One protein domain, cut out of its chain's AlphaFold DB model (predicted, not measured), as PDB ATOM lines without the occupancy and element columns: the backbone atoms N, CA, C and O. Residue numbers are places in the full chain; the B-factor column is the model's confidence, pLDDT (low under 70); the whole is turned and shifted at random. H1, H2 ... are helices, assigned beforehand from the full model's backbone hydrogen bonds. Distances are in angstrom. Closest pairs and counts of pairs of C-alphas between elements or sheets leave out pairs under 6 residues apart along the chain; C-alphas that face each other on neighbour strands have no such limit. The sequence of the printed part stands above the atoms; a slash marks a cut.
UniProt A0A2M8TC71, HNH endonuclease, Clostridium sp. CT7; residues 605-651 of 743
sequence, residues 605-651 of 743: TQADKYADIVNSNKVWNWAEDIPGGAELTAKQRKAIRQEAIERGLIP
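This is residues 605 to 651 of the 743 residues of the protein "HNH endonuclease" of Clostridium sp. CT7 (UniProt A0A2M8TC71). The longer helix, H2, makes one side of the domain, and H1 stands nearly at right angles to it, roughly as a T, with its first residues packed on the second half of H2. From the other end of H1 a long looping stretch, residues 616 to 633, swings round to the start of H2. The printed part has 47 residues with two named helices, H1 then H2, and no named strand; the class is all helix, though under half of the residues are in named elements. It is compact and rounded, with a radius of gyration of the C-alphas of 9.8 A and spans of 25 by 23 by 15 A.

H2, residues 634 to 646, touches H1, residues 606 to 615, with its residues 640 to 644 alone. The closest C-alphas, those of Ala 607 and Ala 644, are 5.0 A apart. Their lines are about perpendicular, at 73 degrees. In H1 and H2 every O i to N i+4 pair is within hydrogen-bond range.

H2 measures 18.3 A from C-alpha 634 at (-38.761, 86.446, 1.941) to C-alpha 646. H1 measures 14.1 A, beginning with C-alpha 606 at (-32.581, 74.304, 5.671).

The two C-alphas farthest apart, those of Glu 631 and Pro 651, are 25.4 A apart. The link from H1 to H2 is long, 18 residues. The printed part has no cut, and no printed residue is under 70 in pLDDT.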
ATOM      1  N   THR A 605     -31.183  70.350   8.221       92.25
ATOM      2  CA  THR A 605     -32.213  71.390   8.118       92.25
ATOM      3  C   THR A 605     -31.895  72.356   6.976       92.25
ATOM      4  O   THR A 605     -30.824  72.324   6.366       92.25
ATOM      5  N   GLN A 606     -32.839  73.240   6.646       93.25
ATOM      6  CA  GLN A 606     -32.581  74.304   5.671       93.25
ATOM      7  C   GLN A 606     -31.515  75.295   6.155       93.25
ATOM      8  O   GLN A 606     -30.779  75.835   5.332       93.25
ATOM      9  N   ALA A 607     -31.401  75.515   7.468       96.31
ATOM     10  CA  ALA A 607     -30.367  76.370   8.042       96.31
ATOM     11  C   ALA A 607     -28.967  75.766   7.884       96.31
ATOM     12  O   ALA A 607     -28.039  76.512   7.585       96.31
ATOM     13  N   ASP A 608     -28.826  74.437   7.988       96.81
ATOM     14  CA  ASP A 608     -27.552  73.744   7.738       96.81
ATOM     15  C   ASP A 608     -27.093  73.950   6.290       96.81
ATOM     16  O   ASP A 608     -25.990  74.425   6.038       96.81
ATOM     17  N   LYS A 609     -27.990  73.707   5.325       96.00
ATOM     18  CA  LYS A 609     -27.687  73.898   3.896       96.00
ATOM     19  C   LYS A 609     -27.379  75.354   3.566       96.00
ATOM     20  O   LYS A 609     -26.461  75.639   2.802       96.00
ATOM     21  N   TYR A 610     -28.148  76.280   4.137       96.94
ATOM     22  CA  TYR A 610     -27.905  77.710   3.985       96.94
ATOM     23  C   TYR A 610     -26.527  78.101   4.529       96.94
ATOM     24  O   TYR A 610     -25.786  78.810   3.848       96.94
ATOM     25  N   ALA A 611     -26.164  77.617   5.719       97.31
ATOM     26  CA  ALA A 611     -24.867  77.879   6.322       97.31
ATOM     27  C   ALA A 611     -23.717  77.296   5.493       97.31
ATOM     28  O   ALA A 611     -22.748  78.009   5.248       97.31
ATOM     29  N   ASP A 612     -23.839  76.066   4.990       96.62
ATOM     30  CA  ASP A 612     -22.834  75.447   4.117       96.62
ATOM     31  C   ASP A 612     -22.574  76.293   2.865       96.62
ATOM     32  O   ASP A 612     -21.426  76.527   2.479       96.62
ATOM     33  N   ILE A 613     -23.636  76.816   2.249       95.88
ATOM     34  CA  ILE A 613     -23.538  77.660   1.055       95.88
ATOM     35  C   ILE A 613     -22.896  79.009   1.383       95.88
ATOM     36  O   ILE A 613     -22.012  79.457   0.649       95.88
ATOM     37  N   VAL A 614     -23.276  79.647   2.491       96.50
ATOM     38  CA  VAL A 614     -22.650  80.901   2.944       96.50
ATOM     39  C   VAL A 614     -21.169  80.675   3.257       96.50
ATOM     40  O   VAL A 614     -20.316  81.399   2.748       96.50
ATOM     41  N   ASN A 615     -20.841  79.631   4.012       96.31
ATOM     42  CA  ASN A 615     -19.475  79.306   4.415       96.31
ATOM     43  C   ASN A 615     -18.612  78.795   3.251       96.31
ATOM     44  O   ASN A 615     -17.385  78.865   3.322       96.31
ATOM     45  N   SER A 616     -19.222  78.357   2.142       95.62
ATOM     46  CA  SER A 616     -18.494  78.032   0.910       95.62
ATOM     47  C   SER A 616     -17.788  79.244   0.292       95.62
ATOM     48  O   SER A 616     -16.883  79.064  -0.521       95.62
ATOM     49  N   ASN A 617     -18.206  80.467   0.656       95.38
ATOM     50  CA  ASN A 617     -17.685  81.729   0.137       95.38
ATOM     51  C   ASN A 617     -17.707  81.848  -1.400       95.38
ATOM     52  O   ASN A 617     -16.918  82.586  -1.995       95.38
ATOM     53  N   LYS A 618     -18.637  81.146  -2.053       93.81
ATOM     54  CA  LYS A 618     -18.880  81.219  -3.499       93.81
ATOM     55  C   LYS A 618     -20.104  82.075  -3.804       93.81
ATOM     56  O   LYS A 618     -20.905  82.389  -2.925       93.81
ATOM     57  N   VAL A 619     -20.241  82.478  -5.066       91.50
ATOM     58  CA  VAL A 619     -21.477  83.099  -5.563       91.50
ATOM     59  C   VAL A 619     -22.588  82.058  -5.519       91.50
ATOM     60  O   VAL A 619     -22.379  80.933  -5.963       91.50
ATOM     61  N   TRP A 620     -23.742  82.448  -4.987       94.31
ATOM     62  CA  TRP A 620     -24.902  81.580  -4.834       94.31
ATOM     63  C   TRP A 620     -26.197  82.398  -4.896       94.31
ATOM     64  O   TRP A 620     -26.190  83.624  -4.729       94.31
ATOM     65  N   ASN A 621     -27.322  81.729  -5.117       93.06
ATOM     66  CA  ASN A 621     -28.655  82.301  -5.069       93.06
ATOM     67  C   ASN A 621     -29.661  81.338  -4.420       93.06
ATOM     68  O   ASN A 621     -29.489  80.124  -4.399       93.06
ATOM     69  N   TRP A 622     -30.747  81.896  -3.878       93.94
ATOM     70  CA  TRP A 622     -31.755  81.105  -3.170       93.94
ATOM     71  C   TRP A 622     -32.449  80.067  -4.051       93.94
ATOM     72  O   TRP A 622     -32.834  79.035  -3.528       93.94
ATOM     73  N   ALA A 623     -32.665  80.340  -5.339       92.31
ATOM     74  CA  ALA A 623     -33.487  79.473  -6.179       92.31
ATOM     75  C   ALA A 623     -32.757  78.189  -6.593       92.31
ATOM     76  O   ALA A 623     -33.381  77.133  -6.646       92.31
ATOM     77  N   GLU A 624     -31.460  78.288  -6.879       92.94
ATOM     78  CA  GLU A 624     -30.678  77.199  -7.473       92.94
ATOM     79  C   GLU A 624     -29.868  76.418  -6.438       92.94
ATOM     80  O   GLU A 624     -29.796  75.193  -6.515       92.94
ATOM     81  N   ASP A 625     -29.277  77.105  -5.457       93.44
ATOM     82  CA  ASP A 625     -28.314  76.473  -4.549       93.44
ATOM     83  C   ASP A 625     -28.972  75.899  -3.292       93.44
ATOM     84  O   ASP A 625     -28.459  74.956  -2.690       93.44
ATOM     85  N   ILE A 626     -30.130  76.433  -2.892       93.12
ATOM     86  CA  ILE A 626     -30.863  75.976  -1.710       93.12
ATOM     87  C   ILE A 626     -32.020  75.084  -2.165       93.12
ATOM     88  O   ILE A 626     -32.917  75.565  -2.858       93.12
ATOM     89  N   PRO A 627     -32.055  73.797  -1.771       90.75
ATOM     90  CA  PRO A 627     -33.137  72.898  -2.160       90.75
ATOM     91  C   PRO A 627     -34.511  73.446  -1.762       90.75
ATOM     92  O   PRO A 627     -34.759  73.691  -0.583       90.75
ATOM     93  N   GLY A 628     -35.407  73.621  -2.735       92.31
ATOM     94  CA  GLY A 628     -36.731  74.219  -2.518       92.31
ATOM     95  C   GLY A 628     -36.703  75.730  -2.250       92.31
ATOM     96  O   GLY A 628     -37.647  76.283  -1.688       92.31
ATOM     97  N   GLY A 629     -35.593  76.407  -2.555       93.31
ATOM     98  CA  GLY A 629     -35.407  77.819  -2.243       93.31
ATOM     99  C   GLY A 629     -36.091  78.786  -3.214       93.31
ATOM    100  O   GLY A 629     -36.327  79.951  -2.858       93.31
ATOM    101  N   ALA A 630     -36.491  78.307  -4.397       94.19
ATOM    102  CA  ALA A 630     -37.321  79.054  -5.341       94.19
ATOM    103  C   ALA A 630     -38.725  79.314  -4.764       94.19
ATOM    104  O   ALA A 630     -39.285  80.393  -4.953       94.19
ATOM    105  N   GLU A 631     -39.239  78.369  -3.978       96.00
ATOM    106  CA  GLU A 631     -40.554  78.392  -3.336       96.00
ATOM    107  C   GLU A 631     -40.548  79.140  -1.991       96.00
ATOM    108  O   GLU A 631     -41.606  79.466  -1.446       96.00
ATOM    109  N   LEU A 632     -39.366  79.448  -1.439       95.94
ATOM    110  CA  LEU A 632     -39.249  80.166  -0.172       95.94
ATOM    111  C   LEU A 632     -39.599  81.648  -0.324       95.94
ATOM    112  O   LEU A 632     -38.931  82.408  -1.030       95.94
ATOM    113  N   THR A 633     -40.564  82.096   0.473       95.75
ATOM    114  CA  THR A 633     -40.888  83.514   0.662       95.75
ATOM    115  C   THR A 633     -39.757  84.270   1.367       95.75
ATOM    116  O   THR A 633     -38.959  83.699   2.113       95.75
ATOM    117  N   ALA A 634     -39.727  85.600   1.232       93.75
ATOM    118  CA  ALA A 634     -38.761  86.446   1.941       93.75
ATOM    119  C   ALA A 634     -38.797  86.256   3.475       93.75
ATOM    120  O   ALA A 634     -37.751  86.296   4.125       93.75
ATOM    121  N   LYS A 635     -39.982  85.997   4.051       95.50
ATOM    122  CA  LYS A 635     -40.147  85.716   5.487       95.50
ATOM    123  C   LYS A 635     -39.471  84.401   5.884       95.50
ATOM    124  O   LYS A 635     -38.766  84.374   6.887       95.50
ATOM    125  N   GLN A 636     -39.634  83.344   5.087       96.75
ATOM    126  CA  GLN A 636     -38.986  82.051   5.339       96.75
ATOM    127  C   GLN A 636     -37.465  82.140   5.176       96.75
ATOM    128  O   GLN A 636     -36.736  81.655   6.031       96.75
ATOM    129  N   ARG A 637     -36.972  82.840   4.146       96.25
ATOM    130  CA  ARG A 637     -35.529  83.088   3.958       96.25
ATOM    131  C   ARG A 637     -34.915  83.830   5.147       96.25
ATOM    132  O   ARG A 637     -33.819  83.495   5.588       96.25
ATOM    133  N   LYS A 638     -35.636  84.819   5.690       95.12
ATOM    134  CA  LYS A 638     -35.232  85.527   6.912       95.12
ATOM    135  C   LYS A 638     -35.191  84.587   8.121       95.12
ATOM    136  O   LYS A 638     -34.232  84.660   8.877       95.12
ATOM    137  N   ALA A 639     -36.189  83.717   8.284       96.25
ATOM    138  CA  ALA A 639     -36.232  82.745   9.376       96.25
ATOM    139  C   ALA A 639     -35.076  81.733   9.301       96.25
ATOM    140  O   ALA A 639     -34.400  81.529  10.297       96.25
ATOM    141  N   ILE A 640     -34.779  81.194   8.114       96.94
ATOM    142  CA  ILE A 640     -33.653  80.266   7.894       96.94
ATOM    143  C   ILE A 640     -32.314  80.927   8.239       96.94
ATOM    144  O   ILE A 640     -31.469  80.324   8.894       96.94
ATOM    145  N   ARG A 641     -32.121  82.187   7.826       95.88
ATOM    146  CA  ARG A 641     -30.921  82.948   8.190       95.88
ATOM    147  C   ARG A 641     -30.809  83.142   9.696       95.88
ATOM    148  O   ARG A 641     -29.726  82.980  10.243       95.88
ATOM    149  N   GLN A 642     -31.910  83.521  10.335       95.94
ATOM    150  CA  GLN A 642     -31.945  83.762  11.770       95.94
ATOM    151  C   GLN A 642     -31.648  82.476  12.551       95.94
ATOM    152  O   GLN A 642     -30.812  82.502  13.444       95.94
ATOM    153  N   GLU A 643     -32.227  81.347  12.139       97.12
ATOM    154  CA  GLU A 643     -31.936  80.027  12.709       97.12
ATOM    155  C   GLU A 643     -30.446  79.673  12.564       97.12
ATOM    156  O   GLU A 643     -29.822  79.212  13.516       97.12
ATOM    157  N   ALA A 644     -29.840  79.928  11.397       97.62
ATOM    158  CA  ALA A 644     -28.416  79.668  11.184       97.62
ATOM    159  C   ALA A 644     -27.510  80.529  12.086       97.62
ATOM    160  O   ALA A 644     -26.476  80.044  12.545       97.62
ATOM    161  N   ILE A 645     -27.904  81.776  12.367       96.25
ATOM    162  CA  ILE A 645     -27.204  82.664  13.307       96.25
ATOM    163  C   ILE A 645     -27.372  82.172  14.751       96.25
ATOM    164  O   ILE A 645     -26.388  82.028  15.470       96.25
ATOM    165  N   GLU A 646     -28.602  81.876  15.176       96.44
ATOM    166  CA  GLU A 646     -28.921  81.417  16.540       96.44
ATOM    167  C   GLU A 646     -28.245  80.089  16.879       96.44
ATOM    168  O   GLU A 646     -27.810  79.872  18.009       96.44
ATOM    169  N   ARG A 647     -28.094  79.216  15.879       97.12
ATOM    170  CA  ARG A 647     -27.366  77.949  15.996       97.12
ATOM    171  C   ARG A 647     -25.846  78.103  15.875       97.12
ATOM    172  O   ARG A 647     -25.140  77.101  15.962       97.12
ATOM    173  N   GLY A 648     -25.337  79.315  15.646       96.19
ATOM    174  CA  GLY A 648     -23.906  79.587  15.488       96.19
ATOM    175  C   GLY A 648     -23.280  78.969  14.232       96.19
ATOM    176  O   GLY A 648     -22.067  78.779  14.190       96.19
ATOM    177  N   LEU A 649     -24.085  78.633  13.218       97.12
ATOM    178  CA  LEU A 649     -23.611  78.058  11.954       97.12
ATOM    179  C   LEU A 649     -23.003  79.120  11.027       97.12
ATOM    180  O   LEU A 649     -22.136  78.816  10.206       97.12
ATOM    181  N   ILE A 650     -23.466  80.365  11.160       96.81
ATOM    182  CA  ILE A 650     -22.889  81.553  10.528       96.81
ATOM    183  C   ILE A 650     -22.741  82.674  11.571       96.81
ATOM    184  O   ILE A 650     -23.529  82.733  12.517       96.81
ATOM    185  N   PRO A 651     -21.755  83.573  11.421       95.81
ATOM    186  CA  PRO A 651     -21.532  84.672  12.361       95.81
ATOM    187  C   PRO A 651     -22.660  85.719  12.331       95.81
ATOM    188  O   PRO A 651     -23.152  86.092  11.262       95.81
TER     189      PRO A 651